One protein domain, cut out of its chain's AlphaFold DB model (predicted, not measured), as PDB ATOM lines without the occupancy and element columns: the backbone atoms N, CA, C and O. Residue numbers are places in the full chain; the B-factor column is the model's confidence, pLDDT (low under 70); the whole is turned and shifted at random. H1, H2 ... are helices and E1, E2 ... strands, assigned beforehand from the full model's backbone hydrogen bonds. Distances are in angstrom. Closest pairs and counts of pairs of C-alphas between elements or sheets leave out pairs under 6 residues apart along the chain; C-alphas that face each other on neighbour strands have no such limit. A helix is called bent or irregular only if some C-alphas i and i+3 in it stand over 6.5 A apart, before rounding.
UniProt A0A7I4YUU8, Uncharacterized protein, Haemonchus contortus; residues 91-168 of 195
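This is residues 91 to 168 of the 195 residues of an uncharacterized protein of Haemonchus contortus (UniProt A0A7I4YUU8). A small head is made of a two-stranded hairpin, E1 and E2, with the short helix H2 packed on it, mostly on E1, and the end of the very long helix H1; the rest of H1, residues 91 to 126, sticks out from this head as a long arm. H2 folds back beside the last part of H1. The printed part has 78 residues, with two named helices and two named strands in the order H1, H2, E1, E2; the sheet, E1 - E2, is antiparallel and the class is mostly helix. The whole is extended, with a radius of gyration of the C-alphas of 22.2 A, and spans 73 by 31 by 15 A, a rod in outline whose length comes mainly from the arm.

Strands E1, residues 148 to 154, and E2, residues 157 to 162, form an antiparallel hairpin, with 159 degrees between their directions. The C-alphas of Ala 150 and Val 160 face each other at 4.4 A. N 151 and O 159 are within hydrogen-bond range at 2.9 A, as are N 161 and O 149 at 2.8 A. The closest C-alphas of E1 and the helix H2, residues 135 to 143, are those of Ala 150 and Thr 136, 4.3 A apart; those of E2 and H2 are Val 158 and Pro 135, 7.5 A apart. The helix H1, residues 91 to 133, touches H2 with residues 127 to 131 alone; the closest C-alphas are those of Leu 131 and Thr 138, 6.3 A apart. H1 and H2 form a helical hairpin, at a shallow tilt of 21 degrees, opposite ways. The closest C-alphas of H1 and E1 are those of Pro 132 and His 152, 6.0 A apart. Every O i to N i+4 pair is within hydrogen-bond range in H2, and 37 of 39 are in H1.

H1 measures 62.3 A from C-alpha 91 at (89.721, 31.599, 16.848) to C-alpha 133 at (30.559, 50.476, 11.749). It is neither bent nor irregular, but only just: C-alphas 129 and 132 are 6.3 A apart. H2 measures 11.9 A. E1 measures 18.6 A and E2 16.6 A, ending at C-alpha 162 at (39.244, 65.337, 2.062).

The C-alphas of Ala 92 and Pro 168, the two farthest apart, are 74.1 A from each other. Without residues 91 to 126, which stand free, the body of 42 residues spans 35 by 17 by 14 A. The printed part has no cut, and the links H1 to H2, H2 to E1 and E1 to E2 are tight. The mean pLDDT of the printed part is 93.0, and no printed residue is under 70.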
ATOM      1  N   ALA A  91      90.330  31.447  18.175       78.19
ATOM      2  CA  ALA A  91      89.721  31.599  16.848       78.19
ATOM      3  C   ALA A  91      88.580  30.591  16.639       78.19
ATOM      4  O   ALA A  91      87.497  30.958  16.189       78.19
ATOM      5  N   ALA A  92      88.783  29.341  17.067       78.62
ATOM      6  CA  ALA A  92      87.742  28.315  17.038       78.62
ATOM      7  C   ALA A  92      86.554  28.648  17.965       78.62
ATOM      8  O   ALA A  92      85.409  28.349  17.623       78.62
ATOM      9  N   ARG A  93      86.802  29.278  19.124       82.06
ATOM     10  CA  ARG A  93      85.741  29.748  20.035       82.06
ATOM     11  C   ARG A  93      84.960  30.923  19.451       82.06
ATOM     12  O   ARG A  93      83.738  30.911  19.542       82.06
ATOM     13  N   LEU A  94      85.637  31.893  18.838       88.25
ATOM     14  CA  LEU A  94      84.982  33.036  18.198       88.25
ATOM     15  C   LEU A  94      84.106  32.593  17.025       88.25
ATOM     16  O   LEU A  94      82.958  33.011  16.961       88.25
ATOM     17  N   LEU A  95      84.589  31.679  16.179       87.06
ATOM     18  CA  LEU A  95      83.794  31.129  15.076       87.06
ATOM     19  C   LEU A  95      82.578  30.339  15.587       87.06
ATOM     20  O   LEU A  95      81.478  30.457  15.052       87.06
ATOM     21  N   ALA A  96      82.743  29.563  16.663       86.12
ATOM     22  CA  ALA A  96      81.620  28.860  17.284       86.12
ATOM     23  C   ALA A  96      80.592  29.828  17.902       86.12
ATOM     24  O   ALA A  96      79.389  29.598  17.781       86.12
ATOM     25  N   MET A  97      81.049  30.907  18.544       91.25
ATOM     26  CA  MET A  97      80.173  31.954  19.078       91.25
ATOM     27  C   MET A  97      79.463  32.723  17.965       91.25
ATOM     28  O   MET A  97      78.275  32.995  18.096       91.25
ATOM     29  N   GLU A  98      80.151  33.030  16.867       92.50
ATOM     30  CA  GLU A  98      79.558  33.653  15.685       92.50
ATOM     31  C   GLU A  98      78.433  32.781  15.116       92.50
ATOM     32  O   GLU A  98      77.323  33.275  14.930       92.50
ATOM     33  N   GLY A  99      78.673  31.476  14.935       90.62
ATOM     34  CA  GLY A  99      77.647  30.533  14.481       90.62
ATOM     35  C   GLY A  99      76.459  30.440  15.442       90.62
ATOM     36  O   GLY A  99      75.309  30.505  15.013       90.62
ATOM     37  N   PHE A 100      76.718  30.374  16.752       93.06
ATOM     38  CA  PHE A 100      75.656  30.348  17.760       93.06
ATOM     39  C   PHE A 100      74.811  31.629  17.752       93.06
ATOM     40  O   PHE A 100      73.582  31.559  17.779       93.06
ATOM     41  N   VAL A 101      75.452  32.801  17.706       95.88
ATOM     42  CA  VAL A 101      74.752  34.089  17.647       95.88
ATOM     43  C   VAL A 101      73.965  34.200  16.345       95.88
ATOM     44  O   VAL A 101      72.814  34.628  16.377       95.88
ATOM     45  N   HIS A 102      74.542  33.772  15.222       95.12
ATOM     46  CA  HIS A 102      73.860  33.750  13.934       95.12
ATOM     47  C   HIS A 102      72.579  32.908  13.986       95.12
ATOM     48  O   HIS A 102      71.508  33.400  13.627       95.12
ATOM     49  N   ASP A 103      72.662  31.681  14.503       94.69
ATOM     50  CA  ASP A 103      71.514  30.781  14.625       94.69
ATOM     51  C   ASP A 103      70.454  31.333  15.587       94.69
ATOM     52  O   ASP A 103      69.260  31.339  15.268       94.69
ATOM     53  N   ALA A 104      70.876  31.852  16.745       96.06
ATOM     54  CA  ALA A 104      69.971  32.449  17.725       96.06
ATOM     55  C   ALA A 104      69.221  33.653  17.135       96.06
ATOM     56  O   ALA A 104      67.997  33.751  17.251       96.06
ATOM     57  N   VAL A 105      69.936  34.544  16.447       97.31
ATOM     58  CA  VAL A 105      69.356  35.714  15.780       97.31
ATOM     59  C   VAL A 105      68.420  35.285  14.647       97.31
ATOM     60  O   VAL A 105      67.315  35.819  14.540       97.31
ATOM     61  N   ALA A 106      68.791  34.283  13.848       96.88
ATOM     62  CA  ALA A 106      67.939  33.761  12.781       96.88
ATOM     63  C   ALA A 106      66.613  33.198  13.318       96.88
ATOM     64  O   ALA A 106      65.550  33.462  12.748       96.88
ATOM     65  N   VAL A 107      66.649  32.458  14.431       97.00
ATOM     66  CA  VAL A 107      65.441  31.947  15.099       97.00
ATOM     67  C   VAL A 107      64.574  33.092  15.627       97.00
ATOM     68  O   VAL A 107      63.362  33.096  15.394       97.00
ATOM     69  N   LEU A 108      65.178  34.098  16.267       97.19
ATOM     70  CA  LEU A 108      64.453  35.273  16.761       97.19
ATOM     71  C   LEU A 108      63.761  36.041  15.631       97.19
ATOM     72  O   LEU A 108      62.585  36.377  15.755       97.19
ATOM     73  N   PHE A 109      64.447  36.269  14.508       98.06
ATOM     74  CA  PHE A 109      63.847  36.934  13.350       98.06
ATOM     75  C   PHE A 109      62.683  36.138  12.762       98.06
ATOM     76  O   PHE A 109      61.645  36.722  12.450       98.06
ATOM     77  N   ARG A 110      62.813  34.810  12.650       97.75
ATOM     78  CA  ARG A 110      61.713  33.955  12.175       97.75
ATOM     79  C   ARG A 110      60.487  34.085  13.072       97.75
ATOM     80  O   ARG A 110      59.391  34.300  12.559       97.75
ATOM     81  N   HIS A 111      60.675  34.033  14.390       97.81
ATOM     82  CA  HIS A 111      59.574  34.217  15.334       97.81
ATOM     83  C   HIS A 111      58.972  35.623  15.277       97.81
ATOM     84  O   HIS A 111      57.751  35.758  15.289       97.81
ATOM     85  N   ALA A 112      59.795  36.667  15.160       97.94
ATOM     86  CA  ALA A 112      59.309  38.039  15.046       97.94
ATOM     87  C   ALA A 112      58.453  38.247  13.784       97.94
ATOM     88  O   ALA A 112      57.397  38.873  13.856       97.94
ATOM     89  N   ILE A 113      58.869  37.684  12.644       97.75
ATOM     90  CA  ILE A 113      58.123  37.776  11.379       97.75
ATOM     91  C   ILE A 113      56.816  36.979  11.452       97.75
ATOM     92  O   ILE A 113      55.779  37.473  11.011       97.75
ATOM     93  N   GLN A 114      56.838  35.779  12.037       97.69
ATOM     94  CA  GLN A 114      55.624  34.984  12.248       97.69
ATOM     95  C   GLN A 114      54.619  35.728  13.135       97.69
ATOM     96  O   GLN A 114      53.469  35.909  12.738       97.69
ATOM     97  N   ALA A 115      55.071  36.256  14.275       97.62
ATOM     98  CA  ALA A 115      54.225  37.025  15.183       97.62
ATOM     99  C   ALA A 115      53.681  38.309  14.534       97.62
ATOM    100  O   ALA A 115      52.542  38.707  14.785       97.62
ATOM    101  N   LEU A 116      54.477  38.967  13.683       97.94
ATOM    102  CA  LEU A 116      54.021  40.127  12.924       97.94
ATOM    103  C   LEU A 116      52.914  39.738  11.936       97.94
ATOM    104  O   LEU A 116      51.887  40.408  11.906       97.94
ATOM    105  N   CYS A 117      53.094  38.642  11.193       97.81
ATOM    106  CA  CYS A 117      52.113  38.127  10.237       97.81
ATOM    107  C   CYS A 117      50.768  37.809  10.914       97.81
ATOM    108  O   CYS A 117      49.706  38.240  10.454       97.81
ATOM    109  N   GLU A 118      50.808  37.128  12.061       97.12
ATOM    110  CA  GLU A 118      49.611  36.829  12.854       97.12
ATOM    111  C   GLU A 118      48.889  38.106  13.295       97.12
ATOM    112  O   GLU A 118      47.679  38.244  13.095       97.12
ATOM    113  N   ARG A 119      49.630  39.091  13.819       97.19
ATOM    114  CA  ARG A 119      49.053  40.382  14.222       97.19
ATOM    115  C   ARG A 119      48.470  41.154  13.041       97.19
ATOM    116  O   ARG A 119      47.414  41.762  13.196       97.19
ATOM    117  N   THR A 120      49.109  41.120  11.872       96.69
ATOM    118  CA  THR A 120      48.573  41.773  10.669       96.69
ATOM    119  C   THR A 120      47.303  41.099  10.163       96.69
ATOM    120  O   THR A 120      46.373  41.797   9.765       96.69
ATOM    121  N   ASN A 121      47.208  39.770  10.251       96.62
ATOM    122  CA  ASN A 121      45.992  39.042   9.884       96.62
ATOM    123  C   ASN A 121      44.830  39.387  10.822       96.62
ATOM    124  O   ASN A 121      43.721  39.669  10.368       96.62
ATOM    125  N   ILE A 122      45.096  39.442  12.130       96.69
ATOM    126  CA  ILE A 122      44.099  39.862  13.123       96.69
ATOM    127  C   ILE A 122      43.665  41.311  12.869       96.69
ATOM    128  O   ILE A 122      42.469  41.611  12.887       96.69
ATOM    129  N   LEU A 123      44.615  42.207  12.575       94.62
ATOM    130  CA  LEU A 123      44.309  43.593  12.228       94.62
ATOM    131  C   LEU A 123      43.403  43.670  10.994       94.62
ATOM    132  O   LEU A 123      42.410  44.392  11.030       94.62
ATOM    133  N   ALA A 124      43.690  42.905   9.939       93.88
ATOM    134  CA  ALA A 124      42.874  42.882   8.725       93.88
ATOM    135  C   ALA A 124      41.417  42.476   9.010       93.88
ATOM    136  O   ALA A 124      40.486  43.142   8.553       93.88
ATOM    137  N   ILE A 125      41.208  41.444   9.835       93.31
ATOM    138  CA  ILE A 125      39.866  41.006  10.252       93.31
ATOM    139  C   ILE A 125      39.164  42.103  11.061       93.31
ATOM    140  O   ILE A 125      38.005  42.429  10.798       93.31
ATOM    141  N   SER A 126      39.870  42.719  12.015       94.25
ATOM    142  CA  SER A 126      39.308  43.814  12.816       94.25
ATOM    143  C   SER A 126      38.908  45.014  11.950       94.25
ATOM    144  O   SER A 126      37.870  45.633  12.178       94.25
ATOM    145  N   LEU A 127      39.685  45.297  10.903       92.56
ATOM    146  CA  LEU A 127      39.443  46.402   9.990       92.56
ATOM    147  C   LEU A 127      38.210  46.136   9.119       92.56
ATOM    148  O   LEU A 127      37.384  47.030   8.949       92.56
ATOM    149  N   HIS A 128      38.020  44.896   8.666       92.00
ATOM    150  CA  HIS A 128      36.797  44.491   7.970       92.00
ATOM    151  C   HIS A 128      35.529  44.691   8.807       92.00
ATOM    152  O   HIS A 128      34.503  45.074   8.248       92.00
ATOM    153  N   ALA A 129      35.591  44.489  10.126       91.69
ATOM    154  CA  ALA A 129      34.462  44.742  11.025       91.69
ATOM    155  C   ALA A 129      34.289  46.236  11.370       91.69
ATOM    156  O   ALA A 129      33.166  46.713  11.538       91.69
ATOM    157  N   ALA A 130      35.383  46.996  11.452       93.25
ATOM    158  CA  ALA A 130      35.357  48.411  11.826       93.25
ATOM    159  C   ALA A 130      34.902  49.341  10.685       93.25
ATOM    160  O   ALA A 130      34.229  50.348  10.935       93.25
ATOM    161  N   LEU A 131      35.230  49.006   9.433       93.56
ATOM    162  CA  LEU A 131      34.844  49.780   8.250       93.56
ATOM    163  C   LEU A 131      33.329  49.996   8.088       93.56
ATOM    164  O   LEU A 131      32.950  51.138   7.829       93.56
ATOM    165  N   PRO A 132      32.453  48.983   8.231       92.31
ATOM    166  CA  PRO A 132      31.012  49.200   8.137       92.31
ATOM    167  C   PRO A 132      30.442  49.948   9.350       92.31
ATOM    168  O   PRO A 132      29.463  50.668   9.193       92.31
ATOM    169  N   ALA A 133      31.044  49.815  10.538       92.88
ATOM    170  CA  ALA A 133      30.559  50.476  11.749       92.88
ATOM    171  C   ALA A 133      30.882  51.979  11.764       92.88
ATOM    172  O   ALA A 133      30.008  52.801  12.012       92.88
ATOM    173  N   ASN A 134      32.144  52.342  11.512       94.06
ATOM    174  CA  ASN A 134      32.613  53.727  11.522       94.06
ATOM    175  C   ASN A 134      33.778  53.910  10.529       94.06
ATOM    176  O   ASN A 134      34.949  53.942  10.933       94.06
ATOM    177  N   PRO A 135      33.494  54.075   9.222       94.31
ATOM    178  CA  PRO A 135      34.531  54.130   8.190       94.31
ATOM    179  C   PRO A 135      35.447  55.345   8.355       94.31
ATOM    180  O   PRO A 135      36.665  55.240   8.219       94.31
ATOM    181  N   THR A 136      34.876  56.502   8.698       94.75
ATOM    182  CA  THR A 136      35.637  57.747   8.851       94.75
ATOM    183  C   THR A 136      36.654  57.658   9.987       94.75
ATOM    184  O   THR A 136      37.817  57.995   9.785       94.75
ATOM    185  N   LEU A 137      36.254  57.180  11.169       94.81
ATOM    186  CA  LEU A 137      37.170  57.059  12.306       94.81
ATOM    187  C   LEU A 137      38.267  56.023  12.034       94.81
ATOM    188  O   LEU A 137      39.444  56.292  12.279       94.81
ATOM    189  N   THR A 138      37.885  54.879  11.464       94.38
ATOM    190  CA  THR A 138      38.812  53.793  11.125       94.38
ATOM    191  C   THR A 138      39.883  54.266  10.144       94.38
ATOM    192  O   THR A 138      41.072  54.107  10.416       94.38
ATOM    193  N   MET A 139      39.498  54.935   9.049       94.62
ATOM    194  CA  MET A 139      40.477  55.420   8.066       94.62
ATOM    195  C   MET A 139      41.331  56.575   8.583       94.62
ATOM    196  O   MET A 139      42.498  56.669   8.207       94.62
ATOM    197  N   ARG A 140      40.804  57.423   9.476       95.38
ATOM    198  CA  ARG A 140      41.616  58.451  10.151       95.38
ATOM    199  C   ARG A 140      42.722  57.830  10.999       95.38
ATOM    200  O   ARG A 140      43.847  58.324  10.972       95.38
ATOM    201  N   SER A 141      42.408  56.747  11.711       93.88
ATOM    202  CA  SER A 141      43.386  55.990  12.499       93.88
ATOM    203  C   SER A 141      44.404  55.275  11.602       93.88
ATOM    204  O   SER A 141      45.603  55.375  11.836       93.88
ATOM    205  N   LEU A 142      43.938  54.637  10.520       93.31
ATOM    206  CA  LEU A 142      44.785  53.880   9.591       93.31
ATOM    207  C   LEU A 142      45.777  54.765   8.819       93.31
ATOM    208  O   LEU A 142      46.948  54.427   8.695       93.31
ATOM    209  N   ILE A 143      45.299  55.886   8.272       93.25
ATOM    210  CA  ILE A 143      46.093  56.791   7.421       93.25
ATOM    211  C   ILE A 143      46.857  57.819   8.280       93.25
ATOM    212  O   ILE A 143      47.742  58.515   7.786       93.25
ATOM    213  N   GLY A 144      46.515  57.951   9.567       94.69
ATOM    214  CA  GLY A 144      47.111  58.944  10.465       94.69
ATOM    215  C   GLY A 144      46.725  60.388  10.126       94.69
ATOM    216  O   GLY A 144      47.415  61.330  10.516       94.69
ATOM    217  N   ARG A 145      45.626  60.591   9.389       93.44
ATOM    218  CA  ARG A 145      45.141  61.915   8.965       93.44
ATOM    219  C   ARG A 145      43.785  62.217   9.569       93.44
ATOM    220  O   ARG A 145      42.907  61.368   9.577       93.44
ATOM    221  N   LYS A 146      43.588  63.458  10.020       93.06
ATOM    222  CA  LYS A 146      42.314  63.927  10.601       93.06
ATOM    223  C   LYS A 146      41.419  64.647   9.589       93.06
ATOM    224  O   LYS A 146      40.216  64.736   9.802       93.06
ATOM    225  N   ASP A 147      41.981  65.123   8.480       94.06
ATOM    226  CA  ASP A 147      41.305  65.924   7.453       94.06
ATOM    227  C   ASP A 147      40.622  65.077   6.369       94.06
ATOM    228  O   ASP A 147      40.505  65.503   5.223       94.06
ATOM    229  N   ILE A 148      40.180  63.871   6.718       95.38
ATOM    230  CA  ILE A 148      39.511  62.954   5.795       95.38
ATOM    231  C   ILE A 148      38.156  62.512   6.342       95.38
ATOM    232  O   ILE A 148      37.957  62.395   7.553       95.38
ATOM    233  N   SER A 149      37.234  62.252   5.428       95.44
ATOM    234  CA  SER A 149      35.958  61.586   5.647       95.44
ATOM    235  C   SER A 149      35.933  60.342   4.777       95.44
ATOM    236  O   SER A 149      36.408  60.376   3.643       95.44
ATOM    237  N   ALA A 150      35.386  59.249   5.286       95.62
ATOM    238  CA  ALA A 150      35.323  57.996   4.558       95.62
ATOM    239  C   ALA A 150      33.914  57.407   4.601       95.62
ATOM    240  O   ALA A 150      33.251  57.457   5.637       95.62
ATOM    241  N   VAL A 151      33.480  56.845   3.475       95.06
ATOM    242  CA  VAL A 151      32.197  56.153   3.319       95.06
ATOM    243  C   VAL A 151      32.475  54.740   2.828       95.06
ATOM    244  O   VAL A 151      33.214  54.551   1.860       95.06
ATOM    245  N   HIS A 152      31.906  53.744   3.501       94.31
ATOM    246  CA  HIS A 152      32.009  52.353   3.082       94.31
ATOM    247  C   HIS A 152      31.041  52.095   1.920       94.31
ATOM    248  O   HIS A 152      29.839  52.310   2.063       94.31
ATOM    249  N   LEU A 153      31.568  51.657   0.774       92.56
ATOM    250  CA  LEU A 153      30.785  51.392  -0.439       92.56
ATOM    251  C   LEU A 153      30.352  49.921  -0.565       92.56
ATOM    252  O   LEU A 153      29.625  49.578  -1.493       92.56
ATOM    253  N   GLY A 154      30.780  49.052   0.357       87.56
ATOM    254  CA  GLY A 154      30.580  47.606   0.256       87.56
ATOM    255  C   GLY A 154      31.744  46.893  -0.436       87.56
ATOM    256  O   GLY A 154      32.617  47.521  -1.035       87.56
ATOM    257  N   ASN A 155      31.774  45.561  -0.325       86.12
ATOM    258  CA  ASN A 155      32.774  44.686  -0.954       86.12
ATOM    259  C   ASN A 155      34.241  45.064  -0.658       86.12
ATOM    260  O   ASN A 155      35.115  44.871  -1.495       86.12
ATOM    261  N   GLY A 156      34.514  45.628   0.524       82.69
ATOM    262  CA  GLY A 156      35.862  46.046   0.925       82.69
ATOM    263  C   GLY A 156      36.324  47.382   0.335       82.69
ATOM    264  O   GLY A 156      37.454  47.793   0.590       82.69
ATOM    265  N   TYR A 157      35.469  48.091  -0.407       90.12
ATOM    266  CA  TYR A 157      35.790  49.409  -0.947       90.12
ATOM    267  C   TYR A 157      35.350  50.529  -0.006       90.12
ATOM    268  O   TYR A 157      34.255  50.527   0.566       90.12
ATOM    269  N   VAL A 158      36.213  51.536   0.115       93.81
ATOM    270  CA  VAL A 158      35.977  52.723   0.935       93.81
ATOM    271  C   VAL A 158      36.291  53.955   0.104       93.81
ATOM    272  O   VAL A 158      37.400  54.112  -0.404       93.81
ATOM    273  N   GLN A 159      35.320  54.852  -0.020       94.19
ATOM    274  CA  GLN A 159      35.540  56.146  -0.643       94.19
ATOM    275  C   GLN A 159      36.077  57.118   0.401       94.19
ATOM    276  O   GLN A 159      35.369  57.463   1.345       94.19
ATOM    277  N   VAL A 160      37.306  57.589   0.212       94.62
ATOM    278  CA  VAL A 160      37.922  58.604   1.072       94.62
ATOM    279  C   VAL A 160      37.850  59.962   0.379       94.62
ATOM    280  O   VAL A 160      38.211  60.101  -0.787       94.62
ATOM    281  N   ARG A 161      37.376  60.974   1.101       95.25
ATOM    282  CA  ARG A 161      37.289  62.368   0.656       95.25
ATOM    283  C   ARG A 161      38.006  63.260   1.658       95.25
ATOM    284  O   ARG A 161      38.013  62.974   2.852       95.25
ATOM    285  N   ARG A 162      38.597  64.354   1.188       94.06
ATOM    286  CA  ARG A 162      39.244  65.337   2.062       94.06
ATOM    287  C   ARG A 162      38.211  66.318   2.613       94.06
ATOM    288  O   ARG A 162      37.355  66.793   1.872       94.06
ATOM    289  N   CYS A 163      38.308  66.628   3.898       91.06
ATOM    290  CA  CYS A 163      37.529  67.672   4.548       91.06
ATOM    291  C   CYS A 163      38.221  69.030   4.375       91.06
ATOM    292  O   CYS A 163      39.447  69.124   4.444       91.06
ATOM    293  N   VAL A 164      37.427  70.085   4.203       89.44
ATOM    294  CA  VAL A 164      37.899  71.474   4.220       89.44
ATOM    295  C   VAL A 164      37.594  72.073   5.590       89.44
ATOM    296  O   VAL A 164      36.565  71.772   6.192       89.44
ATOM    297  N   GLN A 165      38.510  72.892   6.100       86.69
ATOM    298  CA  GLN A 165      38.317  73.637   7.343       86.69
ATOM    299  C   GLN A 165      37.275  74.738   7.116       86.69
ATOM    300  O   GLN A 165      37.433  75.559   6.214       86.69
ATOM    301  N   VAL A 166      36.225  74.753   7.935       85.56
ATOM    302  CA  VAL A 166      35.176  75.778   7.898       85.56
ATOM    303  C   VAL A 166      35.413  76.759   9.054       85.56
ATOM    304  O   VAL A 166      35.595  76.304  10.185       85.56
ATOM    305  N   PRO A 167      35.432  78.083   8.813       86.75
ATOM    306  CA  PRO A 167      35.631  79.065   9.875       86.75
ATOM    307  C   PRO A 167      34.510  78.997  10.925       86.75
ATOM    308  O   PRO A 167      33.337  78.947  10.547       86.75
ATOM    309  N   PRO A 168      34.815  79.085  12.231       83.56
ATOM    310  CA  PRO A 168      33.798  79.002  13.281       83.56
ATOM    311  C   PRO A 168      32.777  80.147  13.214       83.56
ATOM    312  O   PRO A 168      31.625  79.958  13.579       83.56
TER     313      PRO A 168